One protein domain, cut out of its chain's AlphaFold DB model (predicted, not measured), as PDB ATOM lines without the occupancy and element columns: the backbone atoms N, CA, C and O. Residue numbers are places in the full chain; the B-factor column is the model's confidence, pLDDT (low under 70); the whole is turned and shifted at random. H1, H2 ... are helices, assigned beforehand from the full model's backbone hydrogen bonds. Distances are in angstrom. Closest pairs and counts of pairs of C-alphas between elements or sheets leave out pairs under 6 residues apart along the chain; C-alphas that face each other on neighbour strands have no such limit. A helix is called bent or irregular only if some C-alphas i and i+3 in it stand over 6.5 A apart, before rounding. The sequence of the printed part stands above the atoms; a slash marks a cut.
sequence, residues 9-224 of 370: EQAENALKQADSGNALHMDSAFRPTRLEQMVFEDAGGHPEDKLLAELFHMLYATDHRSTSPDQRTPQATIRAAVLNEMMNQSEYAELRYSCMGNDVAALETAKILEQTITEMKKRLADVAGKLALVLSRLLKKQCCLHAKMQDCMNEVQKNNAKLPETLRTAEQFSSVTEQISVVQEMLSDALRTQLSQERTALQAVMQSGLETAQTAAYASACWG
ATOM      1  N   GLU A   9     139.753 140.882 128.440       70.75
ATOM      2  CA  GLU A   9     139.820 139.873 129.510       70.75
ATOM      3  C   GLU A   9     138.455 139.228 129.804       70.75
ATOM      4  O   GLU A   9     138.372 138.033 130.085       70.75
ATOM      5  N   GLN A  10     137.363 139.993 129.717       71.44
ATOM      6  CA  GLN A  10     136.007 139.458 129.890       71.44
ATOM      7  C   GLN A  10     135.596 138.555 128.723       71.44
ATOM      8  O   GLN A  10     134.929 137.547 128.951       71.44
ATOM      9  N   ALA A  11     136.022 138.867 127.494       67.31
ATOM     10  CA  ALA A  11     135.795 138.013 126.330       67.31
ATOM     11  C   ALA A  11     136.588 136.693 126.419       67.31
ATOM     12  O   ALA A  11     136.031 135.622 126.173       67.31
ATOM     13  N   GLU A  12     137.854 136.742 126.847       70.56
ATOM     14  CA  GLU A  12     138.664 135.537 127.080       70.56
ATOM     15  C   GLU A  12     138.109 134.660 128.204       70.56
ATOM     16  O   GLU A  12     138.067 133.435 128.076       70.56
ATOM     17  N   ASN A  13     137.652 135.263 129.303       74.31
ATOM     18  CA  ASN A  13     137.030 134.518 130.395       74.31
ATOM     19  C   ASN A  13     135.695 133.888 129.975       74.31
ATOM     20  O   ASN A  13     135.422 132.751 130.362       74.31
ATOM     21  N   ALA A  14     134.898 134.570 129.147       67.62
ATOM     22  CA  ALA A  14     133.663 134.017 128.595       67.62
ATOM     23  C   ALA A  14     133.924 132.804 127.681       67.62
ATOM     24  O   ALA A  14     133.197 131.815 127.768       67.62
ATOM     25  N   LEU A  15     134.986 132.841 126.861       67.06
ATOM     26  CA  LEU A  15     135.429 131.689 126.061       67.06
ATOM     27  C   LEU A  15     135.875 130.522 126.946       67.06
ATOM     28  O   LEU A  15     135.390 129.408 126.783       67.06
ATOM     29  N   LYS A  16     136.733 130.774 127.944       68.25
ATOM     30  CA  LYS A  16     137.208 129.724 128.865       68.25
ATOM     31  C   LYS A  16     136.061 129.062 129.635       68.25
ATOM     32  O   LYS A  16     136.064 127.846 129.818       68.25
ATOM     33  N   GLN A  17     135.069 129.841 130.067       65.38
ATOM     34  CA  GLN A  17     133.868 129.313 130.720       65.38
ATOM     35  C   GLN A  17     133.021 128.464 129.763       65.38
ATOM     36  O   GLN A  17     132.568 127.385 130.146       65.38
ATOM     37  N   ALA A  18     132.851 128.893 128.513       60.38
ATOM     38  CA  ALA A  18     132.098 128.143 127.513       60.38
ATOM     39  C   ALA A  18     132.795 126.835 127.087       60.38
ATOM     40  O   ALA A  18     132.137 125.796 126.991       60.38
ATOM     41  N   ASP A  19     134.122 126.851 126.934       59.22
ATOM     42  CA  ASP A  19     134.931 125.665 126.632       59.22
ATOM     43  C   ASP A  19     134.923 124.654 127.787       59.22
ATOM     44  O   ASP A  19     134.821 123.448 127.557       59.22
ATOM     45  N   SER A  20     134.931 125.122 129.043       53.72
ATOM     46  CA  SER A  20     134.780 124.243 130.214       53.72
ATOM     47  C   SER A  20     133.415 123.545 130.267       53.72
ATOM     48  O   SER A  20     133.302 122.428 130.773       53.72
ATOM     49  N   GLY A  21     132.387 124.159 129.673       49.91
ATOM     50  CA  GLY A  21     131.055 123.579 129.549       49.91
ATOM     51  C   GLY A  21     130.941 122.497 128.473       49.91
ATOM     52  O   GLY A  21     129.933 121.802 128.462       49.91
ATOM     53  N   ASN A  22     131.913 122.343 127.559       47.09
ATOM     54  CA  ASN A  22     131.909 121.361 126.454       47.09
ATOM     55  C   ASN A  22     132.366 119.944 126.849       47.09
ATOM     56  O   ASN A  22     132.555 119.098 125.971       47.09
ATOM     57  N   ALA A  23     132.528 119.657 128.142       44.19
ATOM     58  CA  ALA A  23     132.770 118.298 128.616       44.19
ATOM     59  C   ALA A  23     131.658 117.341 128.137       44.19
ATOM     60  O   ALA A  23     130.503 117.742 128.025       44.19
ATOM     61  N   LEU A  24     132.021 116.082 127.846       44.31
ATOM     62  CA  LEU A  24     131.112 115.000 127.438       44.31
ATOM     63  C   LEU A  24     129.864 114.963 128.336       44.31
ATOM     64  O   LEU A  24     129.888 114.406 129.435       44.31
ATOM     65  N   HIS A  25     128.777 115.565 127.864       52.69
ATOM     66  CA  HIS A  25     127.501 115.533 128.549       52.69
ATOM     67  C   HIS A  25     126.779 114.241 128.184       52.69
ATOM     68  O   HIS A  25     126.591 113.909 127.015       52.69
ATOM     69  N   MET A  26     126.423 113.484 129.215       50.75
ATOM     70  CA  MET A  26     125.689 112.239 129.067       50.75
ATOM     71  C   MET A  26     124.196 112.551 129.162       50.75
ATOM     72  O   MET A  26     123.743 113.155 130.132       50.75
ATOM     73  N   ASP A  27     123.425 112.083 128.183       57.06
ATOM     74  CA  ASP A  27     121.953 112.152 128.188       57.06
ATOM     75  C   ASP A  27     121.308 111.253 129.268       57.06
ATOM     76  O   ASP A  27     120.084 111.263 129.457       57.06
ATOM     77  N   SER A  28     122.118 110.442 129.961       62.47
ATOM     78  CA  SER A  28     121.682 109.552 131.032       62.47
ATOM     79  C   SER A  28     121.953 110.143 132.412       62.47
ATOM     80  O   SER A  28     123.077 110.533 132.730       62.47
ATOM     81  N   ALA A  29     120.930 110.148 133.268       64.81
ATOM     82  CA  ALA A  29     121.044 110.602 134.659       64.81
ATOM     83  C   ALA A  29     121.804 109.604 135.556       64.81
ATOM     84  O   ALA A  29     122.237 109.957 136.653       64.81
ATOM     85  N   PHE A  30     121.979 108.369 135.077       72.19
ATOM     86  CA  PHE A  30     122.670 107.294 135.775       72.19
ATOM     87  C   PHE A  30     123.731 106.649 134.879       72.19
ATOM     88  O   PHE A  30     123.502 106.448 133.682       72.19
ATOM     89  N   ARG A  31     124.883 106.290 135.461       79.88
ATOM     90  CA  ARG A  31     125.950 105.560 134.763       79.88
ATOM     91  C   ARG A  31     126.077 104.127 135.296       79.88
ATOM     92  O   ARG A  31     126.701 103.929 136.345       79.88
ATOM     93  N   PRO A  32     125.541 103.127 134.574       81.94
ATOM     94  CA  PRO A  32     125.618 101.746 135.017       81.94
ATOM     95  C   PRO A  32     127.001 101.135 134.801       81.94
ATOM     96  O   PRO A  32     127.753 101.540 133.908       81.94
ATOM     97  N   THR A  33     127.347 100.145 135.623       86.50
ATOM     98  CA  THR A  33     128.504  99.283 135.339       86.50
ATOM     99  C   THR A  33     128.168  98.268 134.252       86.50
ATOM    100  O   THR A  33     127.010  97.926 134.029       86.50
ATOM    101  N   ARG A  34     129.200  97.716 133.600       87.44
ATOM    102  CA  ARG A  34     129.027  96.627 132.625       87.44
ATOM    103  C   ARG A  34     128.308  95.414 133.228       87.44
ATOM    104  O   ARG A  34     127.528  94.774 132.539       87.44
ATOM    105  N   LEU A  35     128.562  95.113 134.503       86.94
ATOM    106  CA  LEU A  35     127.874  94.029 135.206       86.94
ATOM    107  C   LEU A  35     126.387  94.335 135.378       86.94
ATOM    108  O   LEU A  35     125.566  93.481 135.079       86.94
ATOM    109  N   GLU A  36     126.034  95.548 135.801       87.69
ATOM    110  CA  GLU A  36     124.627  95.936 135.951       87.69
ATOM    111  C   GLU A  36     123.873  95.903 134.608       87.69
ATOM    112  O   GLU A  36     122.737  95.439 134.565       87.69
ATOM    113  N   GLN A  37     124.524  96.296 133.505       87.94
ATOM    114  CA  GLN A  37     123.951  96.183 132.157       87.94
ATOM    115  C   GLN A  37     123.679  94.728 131.763       87.94
ATOM    116  O   GLN A  37     122.611  94.427 131.237       87.94
ATOM    117  N   MET A  38     124.615  93.818 132.051       88.25
ATOM    118  CA  MET A  38     124.413  92.389 131.799       88.25
ATOM    119  C   MET A  38     123.253  91.832 132.630       88.25
ATOM    120  O   MET A  38     122.433  91.092 132.101       88.25
ATOM    121  N   VAL A  39     123.142  92.230 133.903       89.00
ATOM    122  CA  VAL A  39     122.026  91.808 134.765       89.00
ATOM    123  C   VAL A  39     120.688  92.321 134.230       89.00
ATOM    124  O   VAL A  39     119.708  91.586 134.254       89.00
ATOM    125  N   PHE A  40     120.634  93.549 133.712       90.00
ATOM    126  CA  PHE A  40     119.423  94.082 133.087       90.00
ATOM    127  C   PHE A  40     118.986  93.255 131.867       90.00
ATOM    128  O   PHE A  40     117.810  92.913 131.744       90.00
ATOM    129  N   GLU A  41     119.924  92.900 130.988       89.56
ATOM    130  CA  GLU A  41     119.647  92.062 129.813       89.56
ATOM    131  C   GLU A  41     119.229  90.636 130.201       89.56
ATOM    132  O   GLU A  41     118.311  90.066 129.604       89.56
ATOM    133  N   ASP A  42     119.876  90.068 131.218       88.31
ATOM    134  CA  ASP A  42     119.554  88.746 131.752       88.31
ATOM    135  C   ASP A  42     118.177  88.719 132.416       88.31
ATOM    136  O   ASP A  42     117.443  87.748 132.240       88.31
ATOM    137  N   ALA A  43     117.780  89.802 133.089       85.06
ATOM    138  CA  ALA A  43     116.443  89.976 133.649       85.06
ATOM    139  C   ALA A  43     115.346  90.085 132.568       85.06
ATOM    140  O   ALA A  43     114.156  90.043 132.884       85.06
ATOM    141  N   GLY A  44     115.721  90.206 131.288       84.31
ATOM    142  CA  GLY A  44     114.801  90.362 130.161       84.31
ATOM    143  C   GLY A  44     114.513  91.820 129.795       84.31
ATOM    144  O   GLY A  44     113.512  92.093 129.136       84.31
ATOM    145  N   GLY A  45     115.356  92.755 130.239       86.38
ATOM    146  CA  GLY A  45     115.341  94.144 129.796       86.38
ATOM    147  C   GLY A  45     115.959  94.318 128.408       86.38
ATOM    148  O   GLY A  45     116.876  93.593 128.018       86.38
ATOM    149  N   HIS A  46     115.471  95.306 127.656       86.12
ATOM    150  CA  HIS A  46     116.016  95.667 126.350       86.12
ATOM    151  C   HIS A  46     116.803  96.983 126.446       86.12
ATOM    152  O   HIS A  46     116.256  97.981 126.913       86.12
ATOM    153  N   PRO A  47     118.073  97.036 126.000       79.56
ATOM    154  CA  PRO A  47     118.903  98.242 126.110       79.56
ATOM    155  C   PRO A  47     118.422  99.406 125.226       79.56
ATOM    156  O   PRO A  47     118.860 100.541 125.413       79.56
ATOM    157  N   GLU A  48     117.520  99.144 124.276       82.69
ATOM    158  CA  GLU A  48     116.861 100.167 123.456       82.69
ATOM    159  C   GLU A  48     115.942 101.070 124.299       82.69
ATOM    160  O   GLU A  48     115.862 102.281 124.059       82.69
ATOM    161  N   ASP A  49     115.342 100.516 125.359       84.69
ATOM    162  CA  ASP A  49     114.458 101.229 126.278       84.69
ATOM    163  C   ASP A  49     115.275 102.004 127.316       84.69
ATOM    164  O   ASP A  49     115.427 101.622 128.478       84.69
ATOM    165  N   LYS A  50     115.813 103.155 126.893       85.75
ATOM    166  CA  LYS A  50     116.672 104.013 127.732       85.75
ATOM    167  C   LYS A  50     116.034 104.422 129.063       85.75
ATOM    168  O   LYS A  50     116.758 104.708 130.016       85.75
ATOM    169  N   LEU A  51     114.706 104.541 129.118       86.94
ATOM    170  CA  LEU A  51     113.990 104.941 130.330       86.94
ATOM    171  C   LEU A  51     113.847 103.772 131.302       86.94
ATOM    172  O   LEU A  51     114.253 103.915 132.453       86.94
ATOM    173  N   LEU A  52     113.351 102.628 130.826       90.56
ATOM    174  CA  LEU A  52     113.293 101.387 131.593       90.56
ATOM    175  C   LEU A  52     114.667 101.007 132.146       90.56
ATOM    176  O   LEU A  52     114.791 100.732 133.337       90.56
ATOM    177  N   ALA A  53     115.703 101.052 131.302       89.88
ATOM    178  CA  ALA A  53     117.068 100.769 131.716       89.88
ATOM    179  C   ALA A  53     117.495 101.707 132.851       89.88
ATOM    180  O   ALA A  53     117.979 101.245 133.877       89.88
ATOM    181  N   GLU A  54     117.299 103.018 132.730       88.44
ATOM    182  CA  GLU A  54     117.678 103.938 133.807       88.44
ATOM    183  C   GLU A  54     116.912 103.703 135.106       88.44
ATOM    184  O   GLU A  54     117.534 103.688 136.167       88.44
ATOM    185  N   LEU A  55     115.599 103.476 135.037       90.81
ATOM    186  CA  LEU A  55     114.797 103.164 136.219       90.81
ATOM    187  C   LEU A  55     115.275 101.873 136.880       90.81
ATOM    188  O   LEU A  55     115.517 101.867 138.084       90.81
ATOM    189  N   PHE A  56     115.504 100.816 136.098       92.50
ATOM    190  CA  PHE A  56     116.057  99.562 136.598       92.50
ATOM    191  C   PHE A  56     117.366  99.799 137.352       92.50
ATOM    192  O   PHE A  56     117.504  99.395 138.504       92.50
ATOM    193  N   HIS A  57     118.314 100.504 136.737       90.44
ATOM    194  CA  HIS A  57     119.625 100.728 137.332       90.44
ATOM    195  C   HIS A  57     119.563 101.611 138.588       90.44
ATOM    196  O   HIS A  57     120.273 101.341 139.556       90.44
ATOM    197  N   MET A  58     118.677 102.614 138.619       89.56
ATOM    198  CA  MET A  58     118.440 103.442 139.807       89.56
ATOM    199  C   MET A  58     117.929 102.625 141.002       89.56
ATOM    200  O   MET A  58     118.241 102.959 142.148       89.56
ATOM    201  N   LEU A  59     117.140 101.580 140.740       91.50
ATOM    202  CA  LEU A  59     116.544 100.718 141.761       91.50
ATOM    203  C   LEU A  59     117.447  99.546 142.155       91.50
ATOM    204  O   LEU A  59     117.509  99.187 143.328       91.50
ATOM    205  N   TYR A  60     118.160  98.967 141.190       91.38
ATOM    206  CA  TYR A  60     118.989  97.780 141.376       91.38
ATOM    207  C   TYR A  60     120.352  98.094 142.006       91.38
ATOM    208  O   TYR A  60     120.826  97.346 142.868       91.38
ATOM    209  N   ALA A  61     121.006  99.178 141.574       88.06
ATOM    210  CA  ALA A  61     122.402  99.437 141.908       88.06
ATOM    211  C   ALA A  61     122.607  99.761 143.395       88.06
ATOM    212  O   ALA A  61     121.884 100.567 143.988       88.06
ATOM    213  N   THR A  62     123.666  99.193 143.983       80.00
ATOM    214  CA  THR A  62     124.063  99.437 145.381       80.00
ATOM    215  C   THR A  62     124.525 100.875 145.602       80.00
ATOM    216  O   THR A  62     124.128 101.514 146.578       80.00
ATOM    217  N   ASP A  63     125.278 101.420 144.645       78.62
ATOM    218  CA  ASP A  63     125.787 102.788 144.684       78.62
ATOM    219  C   ASP A  63     125.039 103.657 143.676       78.62
ATOM    220  O   ASP A  63     124.977 103.346 142.485       78.62
ATOM    221  N   HIS A  64     124.493 104.776 144.149       72.81
ATOM    222  CA  HIS A  64     123.838 105.738 143.276       72.81
ATOM    223  C   HIS A  64     124.893 106.610 142.578       72.81
ATOM    224  O   HIS A  64     125.491 107.489 143.197       72.81
ATOM    225  N   ARG A  65     125.145 106.347 141.289       75.56
ATOM    226  CA  ARG A  65     126.099 107.094 140.455       75.56
ATOM    227  C   ARG A  65     125.351 108.103 139.589       75.56
ATOM    228  O   ARG A  65     125.039 107.812 138.432       75.56
ATOM    229  N   SER A  66     125.052 109.262 140.167       71.06
ATOM    230  CA  SER A  66     124.408 110.350 139.437       71.06
ATOM    231  C   SER A  66     125.367 110.980 138.429       71.06
ATOM    232  O   SER A  66     126.554 111.190 138.696       71.06
ATOM    233  N   THR A  67     124.839 111.294 137.255       66.69
ATOM    234  CA  THR A  67     125.506 112.125 136.250       66.69
ATOM    235  C   THR A  67     124.809 113.473 136.167       66.69
ATOM    236  O   THR A  67     123.586 113.559 136.278       66.69
ATOM    237  N   SER A  68     125.576 114.547 135.960       64.31
ATOM    238  CA  SER A  68     124.994 115.857 135.668       64.31
ATOM    239  C   SER A  68     124.287 115.789 134.308       64.31
ATOM    240  O   SER A  68     124.968 115.496 133.315       64.31
ATOM    241  N   PRO A  69     122.967 116.038 134.239       62.28
ATOM    242  CA  PRO A  69     122.234 115.986 132.980       62.28
ATOM    243  C   PRO A  69     122.756 117.050 132.013       62.28
ATOM    244  O   PRO A  69     123.203 118.118 132.441       62.28
ATOM    245  N   ASP A  70     122.667 116.776 130.711       65.19
ATOM    246  CA  ASP A  70     122.963 117.784 129.697       65.19
ATOM    247  C   ASP A  70     121.936 118.925 129.765       65.19
ATOM    248  O   ASP A  70     120.818 118.815 129.264       65.19
ATOM    249  N   GLN A  71     122.305 120.055 130.367       63.62
ATOM    250  CA  GLN A  71     121.426 121.228 130.462       63.62
ATOM    251  C   GLN A  71     121.160 121.893 129.098       63.62
ATOM    252  O   GLN A  71     120.357 122.828 129.007       63.62
ATOM    253  N   ARG A  72     121.826 121.430 128.030       62.56
ATOM    254  CA  ARG A  72     121.665 121.939 126.663       62.56
ATOM    255  C   ARG A  72     120.460 121.343 125.950       62.56
ATOM    256  O   ARG A  72     120.042 121.888 124.928       62.56
ATOM    257  N   THR A  73     119.876 120.249 126.440       72.62
ATOM    258  CA  THR A  73     118.666 119.697 125.825       72.62
ATOM    259  C   THR A  73     117.464 119.864 126.755       72.62
ATOM    260  O   THR A  73     117.485 119.419 127.901       72.62
ATOM    261  N   PRO A  74     116.355 120.475 126.284       74.81
ATOM    262  CA  PRO A  74     115.163 120.634 127.116       74.81
ATOM    263  C   PRO A  74     114.577 119.277 127.536       74.81
ATOM    264  O   PRO A  74     113.973 119.162 128.597       74.81
ATOM    265  N   GLN A  75     114.789 118.230 126.730       78.44
ATOM    266  CA  GLN A  75     114.366 116.866 127.042       78.44
ATOM    267  C   GLN A  75     115.164 116.253 128.201       78.44
ATOM    268  O   GLN A  75     114.554 115.599 129.052       78.44
ATOM    269  N   ALA A  76     116.482 116.477 128.278       78.06
ATOM    270  CA  ALA A  76     117.278 116.042 129.423       78.06
ATOM    271  C   ALA A  76     116.890 116.812 130.692       78.06
ATOM    272  O   ALA A  76     116.772 116.194 131.749       78.06
ATOM    273  N   THR A  77     116.580 118.109 130.590       79.44
ATOM    274  CA  THR A  77     116.072 118.900 131.725       79.44
ATOM    275  C   THR A  77     114.742 118.361 132.251       79.44
ATOM    276  O   THR A  77     114.606 118.142 133.453       79.44
ATOM    277  N   ILE A  78     113.775 118.077 131.368       83.44
ATOM    278  CA  ILE A  78     112.483 117.479 131.754       83.44
ATOM    279  C   ILE A  78     112.698 116.112 132.407       83.44
ATOM    280  O   ILE A  78     112.127 115.822 133.456       83.44
ATOM    281  N   ARG A  79     113.542 115.266 131.804       82.81
ATOM    282  CA  ARG A  79     113.865 113.940 132.337       82.81
ATOM    283  C   ARG A  79     114.475 114.030 133.735       82.81
ATOM    284  O   ARG A  79     114.021 113.328 134.633       82.81
ATOM    285  N   ALA A  80     115.473 114.891 133.917       82.38
ATOM    286  CA  ALA A  80     116.134 115.093 135.199       82.38
ATOM    287  C   ALA A  80     115.167 115.632 136.258       82.38
ATOM    288  O   ALA A  80     115.200 115.168 137.391       82.38
ATOM    289  N   ALA A  81     114.269 116.550 135.889       84.94
ATOM    290  CA  ALA A  81     113.259 117.077 136.802       84.94
ATOM    291  C   ALA A  81     112.331 115.969 137.333       84.94
ATOM    292  O   ALA A  81     112.118 115.886 138.539       84.94
ATOM    293  N   VAL A  82     111.852 115.072 136.460       87.44
ATOM    294  CA  VAL A  82     111.004 113.937 136.870       87.44
ATOM    295  C   VAL A  82     111.763 112.958 137.766       87.44
ATOM    296  O   VAL A  82     111.243 112.540 138.798       87.44
ATOM    297  N   LEU A  83     112.996 112.594 137.399       86.50
ATOM    298  CA  LEU A  83     113.798 111.651 138.185       86.50
ATOM    299  C   LEU A  83     114.170 112.222 139.560       86.50
ATOM    300  O   LEU A  83     114.090 111.505 140.553       86.50
ATOM    301  N   ASN A  84     114.515 113.508 139.631       86.44
ATOM    302  CA  ASN A  84     114.793 114.184 140.896       86.44
ATOM    303  C   ASN A  84     113.541 114.250 141.782       86.44
ATOM    304  O   ASN A  84     113.633 113.984 142.976       86.44
ATOM    305  N   GLU A  85     112.369 114.550 141.214       87.31
ATOM    306  CA  GLU A  85     111.114 114.557 141.977       87.31
ATOM    307  C   GLU A  85     110.756 113.163 142.507       87.31
ATOM    308  O   GLU A  85     110.288 113.037 143.637       87.31
ATOM    309  N   MET A  86     111.033 112.110 141.733       87.12
ATOM    310  CA  MET A  86     110.874 110.727 142.183       87.12
ATOM    311  C   MET A  86     111.821 110.395 143.342       87.12
ATOM    312  O   MET A  86     111.393 109.824 144.341       87.12
ATOM    313  N   MET A  87     113.096 110.775 143.234       86.38
ATOM    314  CA  MET A  87     114.092 110.540 144.286       86.38
ATOM    315  C   MET A  87     113.799 111.311 145.580       86.38
ATOM    316  O   MET A  87     114.201 110.868 146.653       86.38
ATOM    317  N   ASN A  88     113.101 112.445 145.484       87.56
ATOM    318  CA  ASN A  88     112.728 113.277 146.628       87.56
ATOM    319  C   ASN A  88     111.508 112.757 147.405       87.56
ATOM    320  O   ASN A  88     111.212 113.291 148.476       87.56
ATOM    321  N   GLN A  89     110.780 111.754 146.901       86.19
ATOM    322  CA  GLN A  89     109.669 111.177 147.661       86.19
ATOM    323  C   GLN A  89     110.164 110.299 148.815       86.19
ATOM    324  O   GLN A  89     111.196 109.632 148.727       86.19
ATOM    325  N   SER A  90     109.372 110.253 149.887       86.25
ATOM    326  CA  SER A  90     109.614 109.425 151.075       86.25
ATOM    327  C   SER A  90     109.755 107.937 150.749       86.25
ATOM    328  O   SER A  90     110.608 107.248 151.303       86.25
ATOM    329  N   GLU A  91     108.945 107.455 149.813       88.31
ATOM    330  CA  GLU A  91     108.815 106.054 149.432       88.31
ATOM    331  C   GLU A  91     110.025 105.554 148.631       88.31
ATOM    332  O   GLU A  91     110.266 104.348 148.564       88.31
ATOM    333  N   TYR A  92     110.823 106.458 148.041       89.12
ATOM    334  CA  TYR A  92     111.957 106.082 147.191       89.12
ATOM    335  C   TYR A  92     112.983 105.233 147.944       89.12
ATOM    336  O   TYR A  92     113.502 104.257 147.402       89.12
ATOM    337  N   ALA A  93     113.266 105.584 149.202       89.50
ATOM    338  CA  ALA A  93     114.247 104.875 150.015       89.50
ATOM    339  C   ALA A  93     113.823 103.422 150.288       89.50
ATOM    340  O   ALA A  93     114.639 102.508 150.155       89.50
ATOM    341  N   GLU A  94     112.548 103.203 150.618       89.88
ATOM    342  CA  GLU A  94     111.988 101.871 150.880       89.88
ATOM    343  C   GLU A  94     111.878 101.035 149.602       89.88
ATOM    344  O   GLU A  94     112.208  99.844 149.590       89.88
ATOM    345  N   LEU A  95     111.469 101.671 148.503       90.69
ATOM    346  CA  LEU A  95     111.365 101.030 147.197       90.69
ATOM    347  C   LEU A  95     112.750 100.588 146.716       90.69
ATOM    348  O   LEU A  95     112.939  99.431 146.340       90.69
ATOM    349  N   ARG A  96     113.757 101.462 146.827       90.69
ATOM    350  CA  ARG A  96     115.147 101.127 146.501       90.69
ATOM    351  C   ARG A  96     115.686 100.013 147.394       90.69
ATOM    352  O   ARG A  96     116.333  99.105 146.885       90.69
ATOM    353  N   TYR A  97     115.406 100.039 148.697       89.62
ATOM    354  CA  TYR A  97     115.812  98.966 149.609       89.62
ATOM    355  C   TYR A  97     115.244  97.601 149.187       89.62
ATOM    356  O   TYR A  97     115.963  96.605 149.224       89.62
ATOM    357  N   SER A  98     113.990  97.571 148.731       88.12
ATOM    358  CA  SER A  98     113.310  96.344 148.291       88.12
ATOM    359  C   SER A  98     113.842  95.803 146.953       88.12
ATOM    360  O   SER A  98     113.820  94.595 146.725       88.12
ATOM    361  N   CYS A  99     114.338  96.678 146.071       91.19
ATOM    362  CA  CYS A  99     114.859  96.306 144.750       91.19
ATOM    363  C   CYS A  99     116.375  96.057 144.714       91.19
ATOM    364  O   CYS A  99     116.873  95.423 143.782       91.19
ATOM    365  N   MET A 100     117.130  96.558 145.693       90.44
ATOM    366  CA  MET A 100     118.591  96.537 145.656       90.44
ATOM    367  C   MET A 100     119.139  95.105 145.572       90.44
ATOM    368  O   MET A 100     118.930  94.283 146.465       90.44
ATOM    369  N   GLY A 101     119.889  94.815 144.504       87.19
ATOM    370  CA  GLY A 101     120.463  93.488 144.258       87.19
ATOM    371  C   GLY A 101     119.455  92.401 143.862       87.19
ATOM    372  O   GLY A 101     119.860  91.250 143.717       87.19
ATOM    373  N   ASN A 102     118.178  92.745 143.665       89.12
ATOM    374  CA  ASN A 102     117.144  91.843 143.166       89.12
ATOM    375  C   ASN A 102     116.693  92.307 141.776       89.12
ATOM    376  O   ASN A 102     115.961  93.283 141.626       89.12
ATOM    377  N   ASP A 103     117.168  91.604 140.757       90.56
ATOM    378  CA  ASP A 103     116.928  91.882 139.343       90.56
ATOM    379  C   ASP A 103     115.441  91.786 138.967       90.56
ATOM    380  O   ASP A 103     114.915  92.669 138.289       90.56
ATOM    381  N   VAL A 104     114.728  90.779 139.479       90.12
ATOM    382  CA  VAL A 104     113.287  90.602 139.231       90.12
ATOM    383  C   VAL A 104     112.482  91.751 139.833       90.12
ATOM    384  O   VAL A 104     111.645  92.349 139.154       90.12
ATOM    385  N   ALA A 105     112.745  92.082 141.102       92.12
ATOM    386  CA  ALA A 105     112.050  93.168 141.783       92.12
ATOM    387  C   ALA A 105     112.337  94.515 141.108       92.12
ATOM    388  O   ALA A 105     111.406  95.270 140.832       92.12
ATOM    389  N   ALA A 106     113.597  94.798 140.768       93.50
ATOM    390  CA  ALA A 106     113.977  96.032 140.088       93.50
ATOM    391  C   ALA A 106     113.341  96.167 138.693       93.50
ATOM    392  O   ALA A 106     112.906  97.257 138.327       93.50
ATOM    393  N   LEU A 107     113.248  95.086 137.913       92.38
ATOM    394  CA  LEU A 107     112.684  95.153 136.564       92.38
ATOM    395  C   LEU A 107     111.162  95.318 136.570       92.38
ATOM    396  O   LEU A 107     110.632  96.151 135.837       92.38
ATOM    397  N   GLU A 108     110.444  94.545 137.387       91.69
ATOM    398  CA  GLU A 108     108.981  94.637 137.448       91.69
ATOM    399  C   GLU A 108     108.523  95.989 138.002       91.69
ATOM    400  O   GLU A 108     107.563  96.577 137.502       91.69
ATOM    401  N   THR A 109     109.256  96.537 138.972       93.06
ATOM    402  CA  THR A 109     108.993  97.890 139.474       93.06
ATOM    403  C   THR A 109     109.305  98.958 138.440       93.06
ATOM    404  O   THR A 109     108.486  99.855 138.241       93.06
ATOM    405  N   ALA A 110     110.424  98.844 137.720       93.94
ATOM    406  CA  ALA A 110     110.763  99.769 136.643       93.94
ATOM    407  C   ALA A 110     109.671  99.823 135.561       93.94
ATOM    408  O   ALA A 110     109.335 100.917 135.115       93.94
ATOM    409  N   LYS A 111     109.057  98.686 135.198       92.12
ATOM    410  CA  LYS A 111     107.941  98.634 134.231       92.12
ATOM    411  C   LYS A 111     106.693  99.382 134.709       92.12
ATOM    412  O   LYS A 111     106.045 100.061 133.915       92.12
ATOM    413  N   ILE A 112     106.348  99.271 135.994       91.94
ATOM    414  CA  ILE A 112     105.204  99.995 136.579       91.94
ATOM    415  C   ILE A 112     105.471 101.501 136.585       91.94
ATOM    416  O   ILE A 112     104.618 102.295 136.185       91.94
ATOM    417  N   LEU A 113     106.676 101.898 137.001       91.69
ATOM    418  CA  LEU A 113     107.073 103.304 137.029       91.69
ATOM    419  C   LEU A 113     107.153 103.899 135.614       91.69
ATOM    420  O   LEU A 113     106.744 105.038 135.404       91.69
ATOM    421  N   GLU A 114     107.637 103.136 134.633       92.00
ATOM    422  CA  GLU A 114     107.829 103.589 133.254       92.00
ATOM    423  C   GLU A 114     106.547 104.148 132.628       92.00
ATOM    424  O   GLU A 114     106.582 105.226 132.031       92.00
ATOM    425  N   GLN A 115     105.408 103.475 132.794       88.00
ATOM    426  CA  GLN A 115     104.142 103.920 132.200       88.00
ATOM    427  C   GLN A 115     103.773 105.333 132.669       88.00
ATOM    428  O   GLN A 115     103.573 106.240 131.863       88.00
ATOM    429  N   THR A 116     103.797 105.567 133.974       88.38
ATOM    430  CA  THR A 116     103.409 106.872 134.531       88.38
ATOM    431  C   THR A 116     104.461 107.948 134.289       88.38
ATOM    432  O   THR A 116     104.123 109.089 133.976       88.38
ATOM    433  N   ILE A 117     105.746 107.592 134.329       89.44
ATOM    434  CA  ILE A 117     106.836 108.519 134.019       89.44
ATOM    435  C   ILE A 117     106.787 108.941 132.549       89.44
ATOM    436  O   ILE A 117     107.024 110.110 132.243       89.44
ATOM    437  N   THR A 118     106.463 108.039 131.620       90.69
ATOM    438  CA  THR A 118     106.319 108.402 130.202       90.69
ATOM    439  C   THR A 118     105.140 109.346 129.967       90.69
ATOM    440  O   THR A 118     105.281 110.300 129.198       90.69
ATOM    441  N   GLU A 119     104.016 109.158 130.659       89.88
ATOM    442  CA  GLU A 119     102.874 110.079 130.613       89.88
ATOM    443  C   GLU A 119     103.201 111.448 131.221       89.88
ATOM    444  O   GLU A 119     102.954 112.477 130.586       89.88
ATOM    445  N   MET A 120     103.836 111.480 132.397       87.75
ATOM    446  CA  MET A 120     104.287 112.723 133.030       87.75
ATOM    447  C   MET A 120     105.273 113.480 132.137       87.75
ATOM    448  O   MET A 120     105.136 114.686 131.944       87.75
ATOM    449  N   LYS A 121     106.231 112.780 131.513       88.88
ATOM    450  CA  LYS A 121     107.170 113.388 130.559       88.88
ATOM    451  C   LYS A 121     106.459 114.037 129.371       88.88
ATOM    452  O   LYS A 121     106.904 115.096 128.937       88.88
ATOM    453  N   LYS A 122     105.378 113.438 128.851       89.50
ATOM    454  CA  LYS A 122     104.576 114.033 127.764       89.50
ATOM    455  C   LYS A 122     103.905 115.329 128.224       89.50
ATOM    456  O   LYS A 122     104.108 116.359 127.594       89.50
ATOM    457  N   ARG A 123     103.217 115.310 129.372       88.25
ATOM    458  CA  ARG A 123     102.561 116.508 129.934       88.25
ATOM    459  C   ARG A 123     103.555 117.637 130.212       88.25
ATOM    460  O   ARG A 123     103.293 118.796 129.903       88.25
ATOM    461  N   LEU A 124     104.728 117.304 130.750       86.56
ATOM    462  CA  LEU A 124     105.793 118.279 130.992       86.56
ATOM    463  C   LEU A 124     106.389 118.826 129.693       86.56
ATOM    464  O   LEU A 124     106.738 120.003 129.639       86.56
ATOM    465  N   ALA A 125     106.483 118.011 128.640       87.75
ATOM    466  CA  ALA A 125     106.898 118.480 127.322       87.75
ATOM    467  C   ALA A 125     105.890 119.475 126.723       87.75
ATOM    468  O   ALA A 125     106.314 120.460 126.115       87.75
ATOM    469  N   ASP A 126     104.589 119.275 126.951       88.06
ATOM    470  CA  ASP A 126     103.543 120.200 126.505       88.06
ATOM    471  C   ASP A 126     103.647 121.558 127.217       88.06
ATOM    472  O   ASP A 126     103.641 122.606 126.565       88.06
ATOM    473  N   VAL A 127     103.846 121.553 128.543       83.88
ATOM    474  CA  VAL A 127     104.075 122.774 129.344       83.88
ATOM    475  C   VAL A 127     105.368 123.475 128.922       83.88
ATOM    476  O   VAL A 127     105.405 124.694 128.743       83.88
ATOM    477  N   ALA A 128     106.431 122.702 128.696       85.44
ATOM    478  CA  ALA A 128     107.708 123.226 128.240       85.44
ATOM    479  C   ALA A 128     107.650 123.775 126.807       85.44
ATOM    480  O   ALA A 128     108.495 124.594 126.459       85.44
ATOM    481  N   GLY A 129     106.691 123.362 125.970       85.94
ATOM    482  CA  GLY A 129     106.742 123.470 124.507       85.94
ATOM    483  C   GLY A 129     107.257 124.806 123.959       85.94
ATOM    484  O   GLY A 129     108.242 124.843 123.217       85.94
ATOM    485  N   LYS A 130     106.652 125.932 124.356       86.44
ATOM    486  CA  LYS A 130     107.096 127.263 123.892       86.44
ATOM    487  C   LYS A 130     108.480 127.641 124.433       86.44
ATOM    488  O   LYS A 130     109.308 128.145 123.676       86.44
ATOM    489  N   LEU A 131     108.748 127.372 125.711       86.25
ATOM    490  CA  LEU A 131     110.024 127.682 126.367       86.25
ATOM    491  C   LEU A 131     111.170 126.821 125.815       86.25
ATOM    492  O   LEU A 131     112.247 127.341 125.539       86.25
ATOM    493  N   ALA A 132     110.925 125.540 125.546       85.38
ATOM    494  CA  ALA A 132     111.878 124.610 124.950       85.38
ATOM    495  C   ALA A 132     112.284 125.027 123.522       85.38
ATOM    496  O   ALA A 132     113.460 124.958 123.149       85.38
ATOM    497  N   LEU A 133     111.331 125.517 122.718       86.56
ATOM    498  CA  LEU A 133     111.616 126.064 121.386       86.56
ATOM    499  C   LEU A 133     112.465 127.338 121.454       86.56
ATOM    500  O   LEU A 133     113.381 127.514 120.649       86.56
ATOM    501  N   VAL A 134     112.187 128.226 122.409       88.00
ATOM    502  CA  VAL A 134     112.993 129.438 122.621       88.00
ATOM    503  C   VAL A 134     114.401 129.067 123.087       88.00
ATOM    504  O   VAL A 134     115.374 129.520 122.486       88.00
ATOM    505  N   LEU A 135     114.517 128.183 124.077       86.12
ATOM    506  CA  LEU A 135     115.785 127.722 124.640       86.12
ATOM    507  C   LEU A 135     116.671 127.055 123.581       86.12
ATOM    508  O   LEU A 135     117.831 127.428 123.427       86.12
ATOM    509  N   SER A 136     116.118 126.159 122.760       85.75
ATOM    510  CA  SER A 136     116.872 125.524 121.666       85.75
ATOM    511  C   SER A 136     117.355 126.522 120.604       85.75
ATOM    512  O   SER A 136     118.461 126.381 120.078       85.75
ATOM    513  N   ARG A 137     116.571 127.564 120.291       88.25
ATOM    514  CA  ARG A 137     116.998 128.645 119.384       88.25
ATOM    515  C   ARG A 137     118.110 129.495 119.995       88.25
ATOM    516  O   ARG A 137     119.043 129.853 119.279       88.25
ATOM    517  N   LEU A 138     118.014 129.820 121.283       86.69
ATOM    518  CA  LEU A 138     119.034 130.592 121.992       86.69
ATOM    519  C   LEU A 138     120.346 129.813 122.113       86.69
ATOM    520  O   LEU A 138     121.389 130.372 121.793       86.69
ATOM    521  N   LEU A 139     120.300 128.520 122.441       84.88
ATOM    522  CA  LEU A 139     121.487 127.657 122.477       84.88
ATOM    523  C   LEU A 139     122.162 127.547 121.104       84.88
ATOM    524  O   LEU A 139     123.376 127.687 121.000       84.88
ATOM    525  N   LYS A 140     121.391 127.397 120.015       86.56
ATOM    526  CA  LYS A 140     121.955 127.443 118.651       86.56
ATOM    527  C   LYS A 140     122.645 128.777 118.364       86.56
ATOM    528  O   LYS A 140     123.737 128.791 117.801       86.56
ATOM    529  N   LYS A 141     122.028 129.898 118.756       87.56
ATOM    530  CA  LYS A 141     122.641 131.227 118.620       87.56
ATOM    531  C   LYS A 141     123.918 131.347 119.449       87.56
ATOM    532  O   LYS A 141     124.895 131.883 118.936       87.56
ATOM    533  N   GLN A 142     123.927 130.826 120.675       85.69
ATOM    534  CA  GLN A 142     125.099 130.800 121.546       85.69
ATOM    535  C   GLN A 142     126.252 130.029 120.896       85.69
ATOM    536  O   GLN A 142     127.351 130.566 120.830       85.69
ATOM    537  N   CYS A 143     126.005 128.840 120.334       83.56
ATOM    538  CA  CYS A 143     127.031 128.072 119.623       83.56
ATOM    539  C   CYS A 143     127.586 128.827 118.403       83.56
ATOM    540  O   CYS A 143     128.798 128.876 118.203       83.56
ATOM    541  N   CYS A 144     126.721 129.459 117.602       86.12
ATOM    542  CA  CYS A 144     127.163 130.259 116.457       86.12
ATOM    543  C   CYS A 144     127.990 131.482 116.880       86.12
ATOM    544  O   CYS A 144     128.963 131.825 116.211       86.12
ATOM    545  N   LEU A 145     127.599 132.159 117.964       84.00
ATOM    546  CA  LEU A 145     128.342 133.295 118.509       84.00
ATOM    547  C   LEU A 145     129.669 132.849 119.122       84.00
ATOM    548  O   LEU A 145     130.663 133.527 118.914       84.00
ATOM    549  N   HIS A 146     129.700 131.696 119.791       83.38
ATOM    550  CA  HIS A 146     130.921 131.104 120.326       83.38
ATOM    551  C   HIS A 146     131.950 130.845 119.224       83.38
ATOM    552  O   HIS A 146     133.076 131.321 119.319       83.38
ATOM    553  N   ALA A 147     131.548 130.163 118.143       84.69
ATOM    554  CA  ALA A 147     132.426 129.893 117.004       84.69
ATOM    555  C   ALA A 147     132.960 131.193 116.379       84.69
ATOM    556  O   ALA A 147     134.163 131.353 116.204       84.69
ATOM    557  N   LYS A 148     132.079 132.178 116.146       84.88
ATOM    558  CA  LYS A 148     132.481 133.498 115.630       84.88
ATOM    559  C   LYS A 148     133.431 134.237 116.568       84.88
ATOM    560  O   LYS A 148     134.347 134.900 116.095       84.88
ATOM    561  N   MET A 149     133.202 134.157 117.877       81.50
ATOM    562  CA  MET A 149     134.045 134.793 118.887       81.50
ATOM    563  C   MET A 149     135.429 134.140 118.922       81.50
ATOM    564  O   MET A 149     136.425 134.852 118.980       81.50
ATOM    565  N   GLN A 150     135.501 132.814 118.790       83.38
ATOM    566  CA  GLN A 150     136.752 132.064 118.688       83.38
ATOM    567  C   GLN A 150     137.539 132.433 117.417       83.38
ATOM    568  O   GLN A 150     138.732 132.725 117.500       83.38
ATOM    569  N   ASP A 151     136.870 132.528 116.264       83.44
ATOM    570  CA  ASP A 151     137.482 132.964 115.001       83.44
ATOM    571  C   ASP A 151     137.992 134.411 115.078       83.44
ATOM    572  O   ASP A 151     139.137 134.698 114.721       83.44
ATOM    573  N   CYS A 152     137.175 135.332 115.600       80.88
ATOM    574  CA  CYS A 152     137.556 136.739 115.715       80.88
ATOM    575  C   CYS A 152     138.697 136.941 116.727       80.88
ATOM    576  O   CYS A 152     139.572 137.770 116.490       80.88
ATOM    577  N   MET A 153     138.741 136.167 117.816       76.38
ATOM    578  CA  MET A 153     139.850 136.197 118.780       76.38
ATOM    579  C   MET A 153     141.164 135.698 118.164       76.38
ATOM    580  O   MET A 153     142.203 136.333 118.354       76.38
ATOM    581  N   ASN A 154     141.123 134.632 117.357       79.44
ATOM    582  CA  ASN A 154     142.289 134.146 116.608       79.44
ATOM    583  C   ASN A 154     142.805 135.178 115.588       79.44
ATOM    584  O   ASN A 154     144.005 135.240 115.310       79.44
ATOM    585  N   GLU A 155     141.915 135.991 115.016       76.38
ATOM    586  CA  GLU A 155     142.302 137.066 114.102       76.38
ATOM    587  C   GLU A 155     142.797 138.329 114.808       76.38
ATOM    588  O   GLU A 155     143.730 138.956 114.310       76.38
ATOM    589  N   VAL A 156     142.257 138.686 115.977       73.88
ATOM    590  CA  VAL A 156     142.760 139.815 116.782       73.88
ATOM    591  C   VAL A 156     144.180 139.556 117.285       73.88
ATOM    592  O   VAL A 156     144.997 140.474 117.275       73.88
ATOM    593  N   GLN A 157     144.530 138.301 117.594       69.06
ATOM    594  CA  GLN A 157     145.915 137.903 117.886       69.06
ATOM    595  C   GLN A 157     146.886 138.160 116.714       69.06
ATOM    596  O   GLN A 157     148.088 138.291 116.936       69.06
ATOM    597  N   LYS A 158     146.381 138.249 115.473       72.75
ATOM    598  CA  LYS A 158     147.167 138.523 114.257       72.75
ATOM    599  C   LYS A 158     147.057 139.979 113.781       72.75
ATOM    600  O   LYS A 158     147.985 140.461 113.141       72.75
ATOM    601  N   ASN A 159     145.946 140.668 114.060       70.12
ATOM    602  CA  ASN A 159     145.650 142.035 113.623       70.12
ATOM    603  C   ASN A 159     144.700 142.766 114.598       70.12
ATOM    604  O   ASN A 159     143.508 142.469 114.670       70.12
ATOM    605  N   ASN A 160     145.181 143.833 115.248       66.50
ATOM    606  CA  ASN A 160     144.413 144.625 116.228       66.50
ATOM    607  C   ASN A 160     143.231 145.435 115.648       66.50
ATOM    608  O   ASN A 160     142.470 146.032 116.403       66.50
ATOM    609  N   ALA A 161     143.036 145.478 114.326       68.19
ATOM    610  CA  ALA A 161     141.962 146.259 113.698       68.19
ATOM    611  C   ALA A 161     140.544 145.701 113.960       68.19
ATOM    612  O   ALA A 161     139.572 146.451 113.885       68.19
ATOM    613  N   LYS A 162     140.412 144.408 114.296       70.62
ATOM    614  CA  LYS A 162     139.115 143.733 114.520       70.62
ATOM    615  C   LYS A 162     138.639 143.724 115.980       70.62
ATOM    616  O   LYS A 162     137.574 143.195 116.284       70.62
ATOM    617  N   LEU A 163     139.376 144.391 116.870       72.94
ATOM    618  CA  LEU A 163     139.058 144.550 118.295       72.94
ATOM    619  C   LEU A 163     137.608 145.016 118.589       72.94
ATOM    620  O   LEU A 163     136.959 144.440 119.464       72.94
ATOM    621  N   PRO A 164     137.030 146.000 117.868       77.50
ATOM    622  CA  PRO A 164     135.649 146.409 118.118       77.50
ATOM    623  C   PRO A 164     134.619 145.343 117.707       77.50
ATOM    624  O   PRO A 164     133.553 145.254 118.315       77.50
ATOM    625  N   GLU A 165     134.917 144.519 116.699       78.06
ATOM    626  CA  GLU A 165     134.040 143.427 116.255       78.06
ATOM    627  C   GLU A 165     134.054 142.261 117.255       78.06
ATOM    628  O   GLU A 165     132.992 141.726 117.591       78.06
ATOM    629  N   THR A 166     135.222 141.925 117.819       77.44
ATOM    630  CA  THR A 166     135.331 140.954 118.926       77.44
ATOM    631  C   THR A 166     134.562 141.396 120.165       77.44
ATOM    632  O   THR A 166     133.864 140.593 120.775       77.44
ATOM    633  N   LEU A 167     134.626 142.681 120.527       78.88
ATOM    634  CA  LEU A 167     133.912 143.179 121.705       78.88
ATOM    635  C   LEU A 167     132.391 143.145 121.502       78.88
ATOM    636  O   LEU A 167     131.668 142.683 122.378       78.88
ATOM    637  N   ARG A 168     131.897 143.529 120.316       82.81
ATOM    638  CA  ARG A 168     130.461 143.439 119.987       82.81
ATOM    639  C   ARG A 168     129.944 142.001 119.977       82.81
ATOM    640  O   ARG A 168     128.828 141.747 120.424       82.81
ATOM    641  N   THR A 169     130.725 141.061 119.448       82.00
ATOM    642  CA  THR A 169     130.348 139.637 119.446       82.00
ATOM    643  C   THR A 169     130.361 139.050 120.856       82.00
ATOM    644  O   THR A 169     129.455 138.286 121.186       82.00
ATOM    645  N   ALA A 170     131.293 139.478 121.712       79.81
ATOM    646  CA  ALA A 170     131.327 139.112 123.126       79.81
ATOM    647  C   ALA A 170     130.133 139.668 123.922       79.81
ATOM    648  O   ALA A 170     129.512 138.926 124.679       79.81
ATOM    649  N   GLU A 171     129.736 140.924 123.696       84.88
ATOM    650  CA  GLU A 171     128.528 141.511 124.302       84.88
ATOM    651  C   GLU A 171     127.248 140.774 123.877       84.88
ATOM    652  O   GLU A 171     126.355 140.509 124.687       84.88
ATOM    653  N   GLN A 172     127.143 140.411 122.594       85.38
ATOM    654  CA  GLN A 172     126.024 139.607 122.100       85.38
ATOM    655  C   GLN A 172     126.026 138.207 122.716       85.38
ATOM    656  O   GLN A 172     124.965 137.706 123.085       85.38
ATOM    657  N   PHE A 173     127.201 137.587 122.852       83.44
ATOM    658  CA  PHE A 173     127.349 136.293 123.508       83.44
ATOM    659  C   PHE A 173     126.887 136.365 124.965       83.44
ATOM    660  O   PHE A 173     126.029 135.574 125.356       83.44
ATOM    661  N   SER A 174     127.354 137.355 125.735       83.69
ATOM    662  CA  SER A 174     126.949 137.520 127.133       83.69
ATOM    663  C   SER A 174     125.447 137.769 127.268       83.69
ATOM    664  O   SER A 174     124.785 137.143 128.092       83.69
ATOM    665  N   SER A 175     124.868 138.609 126.403       87.38
ATOM    666  CA  SER A 175     123.423 138.857 126.406       87.38
ATOM    667  C   SER A 175     122.616 137.589 126.105       87.38
ATOM    668  O   SER A 175     121.616 137.322 126.771       87.38
ATOM    669  N   VAL A 176     123.052 136.770 125.142       86.94
ATOM    670  CA  VAL A 176     122.400 135.484 124.845       86.94
ATOM    671  C   VAL A 176     122.565 134.502 126.005       86.94
ATOM    672  O   VAL A 176     121.613 133.792 126.317       86.94
ATOM    673  N   THR A 177     123.717 134.480 126.683       84.50
ATOM    674  CA  THR A 177     123.906 133.627 127.868       84.50
ATOM    675  C   THR A 177     122.984 134.017 129.026       84.50
ATOM    676  O   THR A 177     122.385 133.134 129.632       84.50
ATOM    677  N   GLU A 178     122.773 135.316 129.266       87.44
ATOM    678  CA  GLU A 178     121.806 135.808 130.259       87.44
ATOM    679  C   GLU A 178     120.358 135.457 129.861       87.44
ATOM    680  O   GLU A 178     119.546 135.061 130.695       87.44
ATOM    681  N   GLN A 179     120.014 135.544 128.572       88.94
ATOM    682  CA  GLN A 179     118.694 135.112 128.094       88.94
ATOM    683  C   GLN A 179     118.478 133.607 128.285       88.94
ATOM    684  O   GLN A 179     117.380 133.190 128.646       88.94
ATOM    685  N   ILE A 180     119.510 132.788 128.053       86.19
ATOM    686  CA  ILE A 180     119.446 131.342 128.289       86.19
ATOM    687  C   ILE A 180     119.190 131.060 129.767       86.19
ATOM    688  O   ILE A 180     118.291 130.274 130.054       86.19
ATOM    689  N   SER A 181     119.904 131.719 130.686       86.38
ATOM    690  CA  SER A 181     119.706 131.493 132.122       86.38
ATOM    691  C   SER A 181     118.294 131.867 132.574       86.38
ATOM    692  O   SER A 181     117.664 131.092 133.286       86.38
ATOM    693  N   VAL A 182     117.746 132.993 132.095       90.69
ATOM    694  CA  VAL A 182     116.365 133.401 132.415       90.69
ATOM    695  C   VAL A 182     115.348 132.392 131.878       90.69
ATOM    696  O   VAL A 182     114.430 131.992 132.588       90.69
ATOM    697  N   VAL A 183     115.500 131.938 130.630       88.44
ATOM    698  CA  VAL A 183     114.573 130.954 130.046       88.44
ATOM    699  C   VAL A 183     114.700 129.590 130.734       88.44
ATOM    700  O   VAL A 183     113.694 128.903 130.892       88.44
ATOM    701  N   GLN A 184     115.901 129.197 131.168       85.62
ATOM    702  CA  GLN A 184     116.121 127.990 131.973       85.62
ATOM    703  C   GLN A 184     115.436 128.080 133.341       85.62
ATOM    704  O   GLN A 184     114.836 127.096 133.773       85.62
ATOM    705  N   GLU A 185     115.483 129.238 133.999       88.31
ATOM    706  CA  GLU A 185     114.798 129.481 135.273       88.31
ATOM    707  C   GLU A 185     113.276 129.426 135.093       88.31
ATOM    708  O   GLU A 185     112.613 128.626 135.748       88.31
ATOM    709  N   MET A 186     112.733 130.139 134.097       89.88
ATOM    710  CA  MET A 186     111.306 130.079 133.753       89.88
ATOM    711  C   MET A 186     110.839 128.656 133.423       89.88
ATOM    712  O   MET A 186     109.738 128.255 133.801       89.88
ATOM    713  N   LEU A 187     111.660 127.892 132.694       88.00
ATOM    714  CA  LEU A 187     111.376 126.492 132.393       88.00
ATOM    715  C   LEU A 187     111.371 125.659 133.675       88.00
ATOM    716  O   LEU A 187     110.447 124.882 133.884       88.00
ATOM    717  N   SER A 188     112.370 125.831 134.538       86.69
ATOM    718  CA  SER A 188     112.476 125.098 135.803       86.69
ATOM    719  C   SER A 188     111.287 125.381 136.721       86.69
ATOM    720  O   SER A 188     110.718 124.444 137.280       86.69
ATOM    721  N   ASP A 189     110.848 126.637 136.805       88.88
ATOM    722  CA  ASP A 189     109.664 127.037 137.568       88.88
ATOM    723  C   ASP A 189     108.380 126.428 136.998       88.88
ATOM    724  O   ASP A 189     107.570 125.883 137.748       88.88
ATOM    725  N   ALA A 190     108.209 126.454 135.672       88.44
ATOM    726  CA  ALA A 190     107.059 125.841 135.008       88.44
ATOM    727  C   ALA A 190     107.019 124.312 135.191       88.44
ATOM    728  O   ALA A 190     105.953 123.731 135.384       88.44
ATOM    729  N   LEU A 191     108.178 123.646 135.164       89.06
ATOM    730  CA  LEU A 191     108.261 122.212 135.449       89.06
ATOM    731  C   LEU A 191     107.946 121.927 136.919       89.06
ATOM    732  O   LEU A 191     107.215 120.984 137.208       89.06
ATOM    733  N   ARG A 192     108.456 122.742 137.849       88.31
ATOM    734  CA  ARG A 192     108.223 122.574 139.288       88.31
ATOM    735  C   ARG A 192     106.753 122.747 139.655       88.31
ATOM    736  O   ARG A 192     106.234 121.969 140.455       88.31
ATOM    737  N   THR A 193     106.072 123.734 139.075       90.25
ATOM    738  CA  THR A 193     104.636 123.932 139.308       90.25
ATOM    739  C   THR A 193     103.830 122.744 138.793       90.25
ATOM    740  O   THR A 193     102.997 122.222 139.533       90.25
ATOM    741  N   GLN A 194     104.129 122.239 137.596       90.00
ATOM    742  CA  GLN A 194     103.446 121.065 137.053       90.00
ATOM    743  C   GLN A 194     103.740 119.790 137.860       90.00
ATOM    744  O   GLN A 194     102.820 119.046 138.190       90.00
ATOM    745  N   LEU A 195     104.998 119.549 138.242       88.88
ATOM    746  CA  LEU A 195     105.383 118.400 139.071       88.88
ATOM    747  C   LEU A 195     104.681 118.411 140.432       88.88
ATOM    748  O   LEU A 195     104.261 117.364 140.914       88.88
ATOM    749  N   SER A 196     104.485 119.593 141.025       87.56
ATOM    750  CA  SER A 196     103.758 119.710 142.292       87.56
ATOM    751  C   SER A 196     102.294 119.260 142.192       87.56
ATOM    752  O   SER A 196     101.753 118.749 143.170       87.56
ATOM    753  N   GLN A 197     101.673 119.389 141.013       88.50
ATOM    754  CA  GLN A 197     100.305 118.925 140.756       88.50
ATOM    755  C   GLN A 197     100.245 117.408 140.542       88.50
ATOM    756  O   GLN A 197      99.281 116.767 140.947       88.50
ATOM    757  N   GLU A 198     101.288 116.828 139.945       86.75
ATOM    758  CA  GLU A 198     101.392 115.387 139.660       86.75
ATOM    759  C   GLU A 198     101.957 114.583 140.848       86.75
ATOM    760  O   GLU A 198     102.049 113.356 140.794       86.75
ATOM    761  N   ARG A 199     102.321 115.251 141.952       86.81
ATOM    762  CA  ARG A 199     102.960 114.616 143.112       86.81
ATOM    763  C   ARG A 199     102.140 113.467 143.697       86.81
ATOM    764  O   ARG A 199     102.708 112.449 144.076       86.81
ATOM    765  N   THR A 200     100.819 113.608 143.756       87.25
ATOM    766  CA  THR A 200      99.922 112.567 144.284       87.25
ATOM    767  C   THR A 200      99.869 111.341 143.376       87.25
ATOM    768  O   THR A 200      99.898 110.216 143.869       87.25
ATOM    769  N   ALA A 201      99.847 111.544 142.056       88.25
ATOM    770  CA  ALA A 201      99.915 110.462 141.080       88.25
ATOM    771  C   ALA A 201     101.256 109.724 141.185       88.25
ATOM    772  O   ALA A 201     101.288 108.495 141.227       88.25
ATOM    773  N   LEU A 202     102.355 110.471 141.318       88.94
ATOM    774  CA  LEU A 202     103.688 109.907 141.496       88.94
ATOM    775  C   LEU A 202     103.792 109.106 142.806       88.94
ATOM    776  O   LEU A 202     104.284 107.981 142.786       88.94
ATOM    777  N   GLN A 203     103.264 109.621 143.922       89.88
ATOM    778  CA  GLN A 203     103.204 108.893 145.197       89.88
ATOM    779  C   GLN A 203     102.399 107.593 145.094       89.88
ATOM    780  O   GLN A 203     102.879 106.544 145.520       89.88
ATOM    781  N   ALA A 204     101.212 107.626 144.480       90.62
ATOM    782  CA  ALA A 204     100.379 106.434 144.304       90.62
ATOM    783  C   ALA A 204     101.101 105.344 143.493       90.62
ATOM    784  O   ALA A 204     101.060 104.159 143.834       90.62
ATOM    785  N   VAL A 205     101.819 105.743 142.442       92.12
ATOM    786  CA  VAL A 205     102.582 104.814 141.605       92.12
ATOM    787  C   VAL A 205     103.807 104.277 142.335       92.12
ATOM    788  O   VAL A 205     104.132 103.101 142.192       92.12
ATOM    789  N   MET A 206     104.466 105.085 143.166       90.94
ATOM    790  CA  MET A 206     105.562 104.607 144.009       90.94
ATOM    791  C   MET A 206     105.087 103.619 145.075       90.94
ATOM    792  O   MET A 206     105.777 102.636 145.321       90.94
ATOM    793  N   GLN A 207     103.903 103.812 145.657       91.50
ATOM    794  CA  GLN A 207     103.308 102.841 146.583       91.50
ATOM    795  C   GLN A 207     102.978 101.521 145.874       91.50
ATOM    796  O   GLN A 207     103.378 100.455 146.336       91.50
ATOM    797  N   SER A 208     102.357 101.584 144.692       91.62
ATOM    798  CA  SER A 208     102.121 100.395 143.858       91.62
ATOM    799  C   SER A 208     103.432  99.708 143.438       91.62
ATOM    800  O   SER A 208     103.549  98.478 143.444       91.62
ATOM    801  N   GLY A 209     104.456 100.507 143.131       92.56
ATOM    802  CA  GLY A 209     105.812 100.045 142.870       92.56
ATOM    803  C   GLY A 209     106.410  99.333 144.082       92.56
ATOM    804  O   GLY A 209     106.955  98.248 143.929       92.56
ATOM    805  N   LEU A 210     106.255  99.869 145.292       92.25
ATOM    806  CA  LEU A 210     106.741  99.250 146.526       92.25
ATOM    807  C   LEU A 210     106.069  97.896 146.794       92.25
ATOM    808  O   LEU A 210     106.756  96.914 147.077       92.25
ATOM    809  N   GLU A 211     104.746  97.809 146.653       90.62
ATOM    810  CA  GLU A 211     104.006  96.549 146.803       90.62
ATOM    811  C   GLU A 211     104.467  95.494 145.788       90.62
ATOM    812  O   GLU A 211     104.641  94.315 146.122       90.62
ATOM    813  N   THR A 212     104.724  95.928 144.553       91.31
ATOM    814  CA  THR A 212     105.249  95.058 143.496       91.31
ATOM    815  C   THR A 212     106.678  94.624 143.796       91.31
ATOM    816  O   THR A 212     106.987  93.443 143.648       91.31
ATOM    817  N   ALA A 213     107.528  95.538 144.273       92.19
ATOM    818  CA  ALA A 213     108.905  95.260 144.677       92.19
ATOM    819  C   ALA A 213     108.941  94.154 145.729       92.19
ATOM    820  O   ALA A 213     109.635  93.153 145.566       92.19
ATOM    821  N   GLN A 214     108.144  94.318 146.787       90.62
ATOM    822  CA  GLN A 214     108.057  93.370 147.890       90.62
ATOM    823  C   GLN A 214     107.520  92.022 147.414       90.62
ATOM    824  O   GLN A 214     108.098  90.983 147.723       90.62
ATOM    825  N   THR A 215     106.450  92.024 146.616       89.75
ATOM    826  CA  THR A 215     105.868  90.784 146.084       89.75
ATOM    827  C   THR A 215     106.870  90.037 145.209       89.75
ATOM    828  O   THR A 215     107.052  88.835 145.385       89.75
ATOM    829  N   ALA A 216     107.568  90.739 144.314       90.75
ATOM    830  CA  ALA A 216     108.583  90.154 143.446       90.75
ATOM    831  C   ALA A 216     109.805  89.649 144.226       90.75
ATOM    832  O   ALA A 216     110.299  88.549 143.963       90.75
ATOM    833  N   ALA A 217     110.251  90.405 145.230       89.12
ATOM    834  CA  ALA A 217     111.356  90.013 146.091       89.12
ATOM    835  C   ALA A 217     111.025  88.754 146.902       89.12
ATOM    836  O   ALA A 217     111.807  87.800 146.911       89.12
ATOM    837  N   TYR A 218     109.844  88.708 147.522       90.25
ATOM    838  CA  TYR A 218     109.381  87.537 148.261       90.25
ATOM    839  C   TYR A 218     109.154  86.338 147.352       90.25
ATOM    840  O   TYR A 218     109.556  85.236 147.709       90.25
ATOM    841  N   ALA A 219     108.570  86.538 146.173       89.38
ATOM    842  CA  ALA A 219     108.361  85.480 145.197       89.38
ATOM    843  C   ALA A 219     109.686  84.818 144.792       89.38
ATOM    844  O   ALA A 219     109.817  83.597 144.884       89.38
ATOM    845  N   SER A 220     110.689  85.630 144.447       86.94
ATOM    846  CA  SER A 220     112.038  85.162 144.116       86.94
ATOM    847  C   SER A 220     112.701  84.438 145.297       86.94
ATOM    848  O   SER A 220     113.214  83.333 145.147       86.94
ATOM    849  N   ALA A 221     112.614  84.989 146.514       85.38
ATOM    850  CA  ALA A 221     113.214  84.380 147.704       85.38
ATOM    851  C   ALA A 221     112.510  83.091 148.175       85.38
ATOM    852  O   ALA A 221     113.127  82.229 148.812       85.38
ATOM    853  N   CYS A 222     111.205  82.964 147.937       86.38
ATOM    854  CA  CYS A 222     110.406  81.824 148.384       86.38
ATOM    855  C   CYS A 222     110.456  80.667 147.392       86.38
ATOM    856  O   CYS A 222     110.609  79.525 147.822       86.38
ATOM    857  N   TRP A 223     110.355  80.982 146.102       85.56
ATOM    858  CA  TRP A 223     110.059  80.016 145.052       85.56
ATOM    859  C   TRP A 223     111.067  80.021 143.897       85.56
ATOM    860  O   TRP A 223     110.928  79.228 142.969       85.56
ATOM    861  N   GLY A 224     112.061  80.913 143.922       79.12
ATOM    862  CA  GLY A 224     113.090  80.988 142.893       79.12
ATOM    863  C   GLY A 224     113.906  79.698 142.823       79.12
ATOM    864  O   GLY A 224     114.419  79.221 143.833       79.12
TER     865      GLY A 224
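This is residues 9 to 224 of the 370 residues of an uncharacterized protein of Butyricicoccus sp. OF10-2 (UniProt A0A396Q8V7). Two long helices, H6 and H7, run back along each other as a helical hairpin bowed into an arch, and short helices fill part of its hollow. H4 packs under the bend of H6, H2, H3 and H5 cluster under one limb, and H1 packs on the other limb near the hairpin's turn. The printed part has 216 residues with seven named helices, H1 to H7 in order along the chain, and no named strand; its class is all helix. The whole is loose, with a radius of gyration of the C-alphas of 22.1 A and spans of 80 by 37 by 25 A.

H7, residues 160 to 223, is irregular, with C-alphas 161 and 164 7.7 A apart, and has a kink of 58 degrees near residue 198. H6, residues 103 to 156, was assigned as one helix by its hydrogen bonds but is bent, with C-alphas 127 and 130 7.7 A apart; its arms H6a, residues 103 to 127, and H6b, residues 130 to 156, are about perpendicular at 86 degrees. H6b and H7 form a hairpin, closest at the C-alphas of Cys 152 and Thr 166, 5.7 A. H6a touches H7 at a steep tilt of 43 degrees, opposite ways, closest at the C-alphas of Ala 105 and Ala 213, 4.8 A. H4, residues 74 to 87, touches H6a, with the C-alphas of Ile 78 and Leu 124 closest at 6.8 A. H3, residues 50 to 60, touches H6a at a steep tilt of 48 degrees, with the C-alphas of Leu 55 and Ala 110 closest at 5.3 A. H5, residues 91 to 99, touches H7, with the C-alphas of Leu 95 and Leu 210 closest at 5.0 A. H2, residues 34 to 42, touches H3, with the C-alphas of Glu 36 and His 57 closest at 7.1 A. H1, residues 9 to 20, touches H7 at a shallow tilt of 28 degrees, with the C-alphas of Ala 11 and Ala 170 closest at 5.6 A. Every O i to N i+4 pair is within hydrogen-bond range in H1 to H5 and H6b, against 19 of 21 in H6a and 56 of 60 in H7.

H7 is 78.6 A long and ends at C-alpha 223 (110.059, 80.016, 145.052). H6a is 34.9 A long and H6b 38.5 A, beginning at C-alpha 130 (107.096, 127.263, 123.892). H1 begins at C-alpha 9 (139.820, 139.873, 129.510).

The C-alphas farthest apart, those of Ala 161 and Trp 223, are 79.9 A apart. The printed part has no cut. The links H1 to H2 and H3 to H4 are long. pLDDT is under 70 at 26 residues, among them 14 to 29 and 67 to 72.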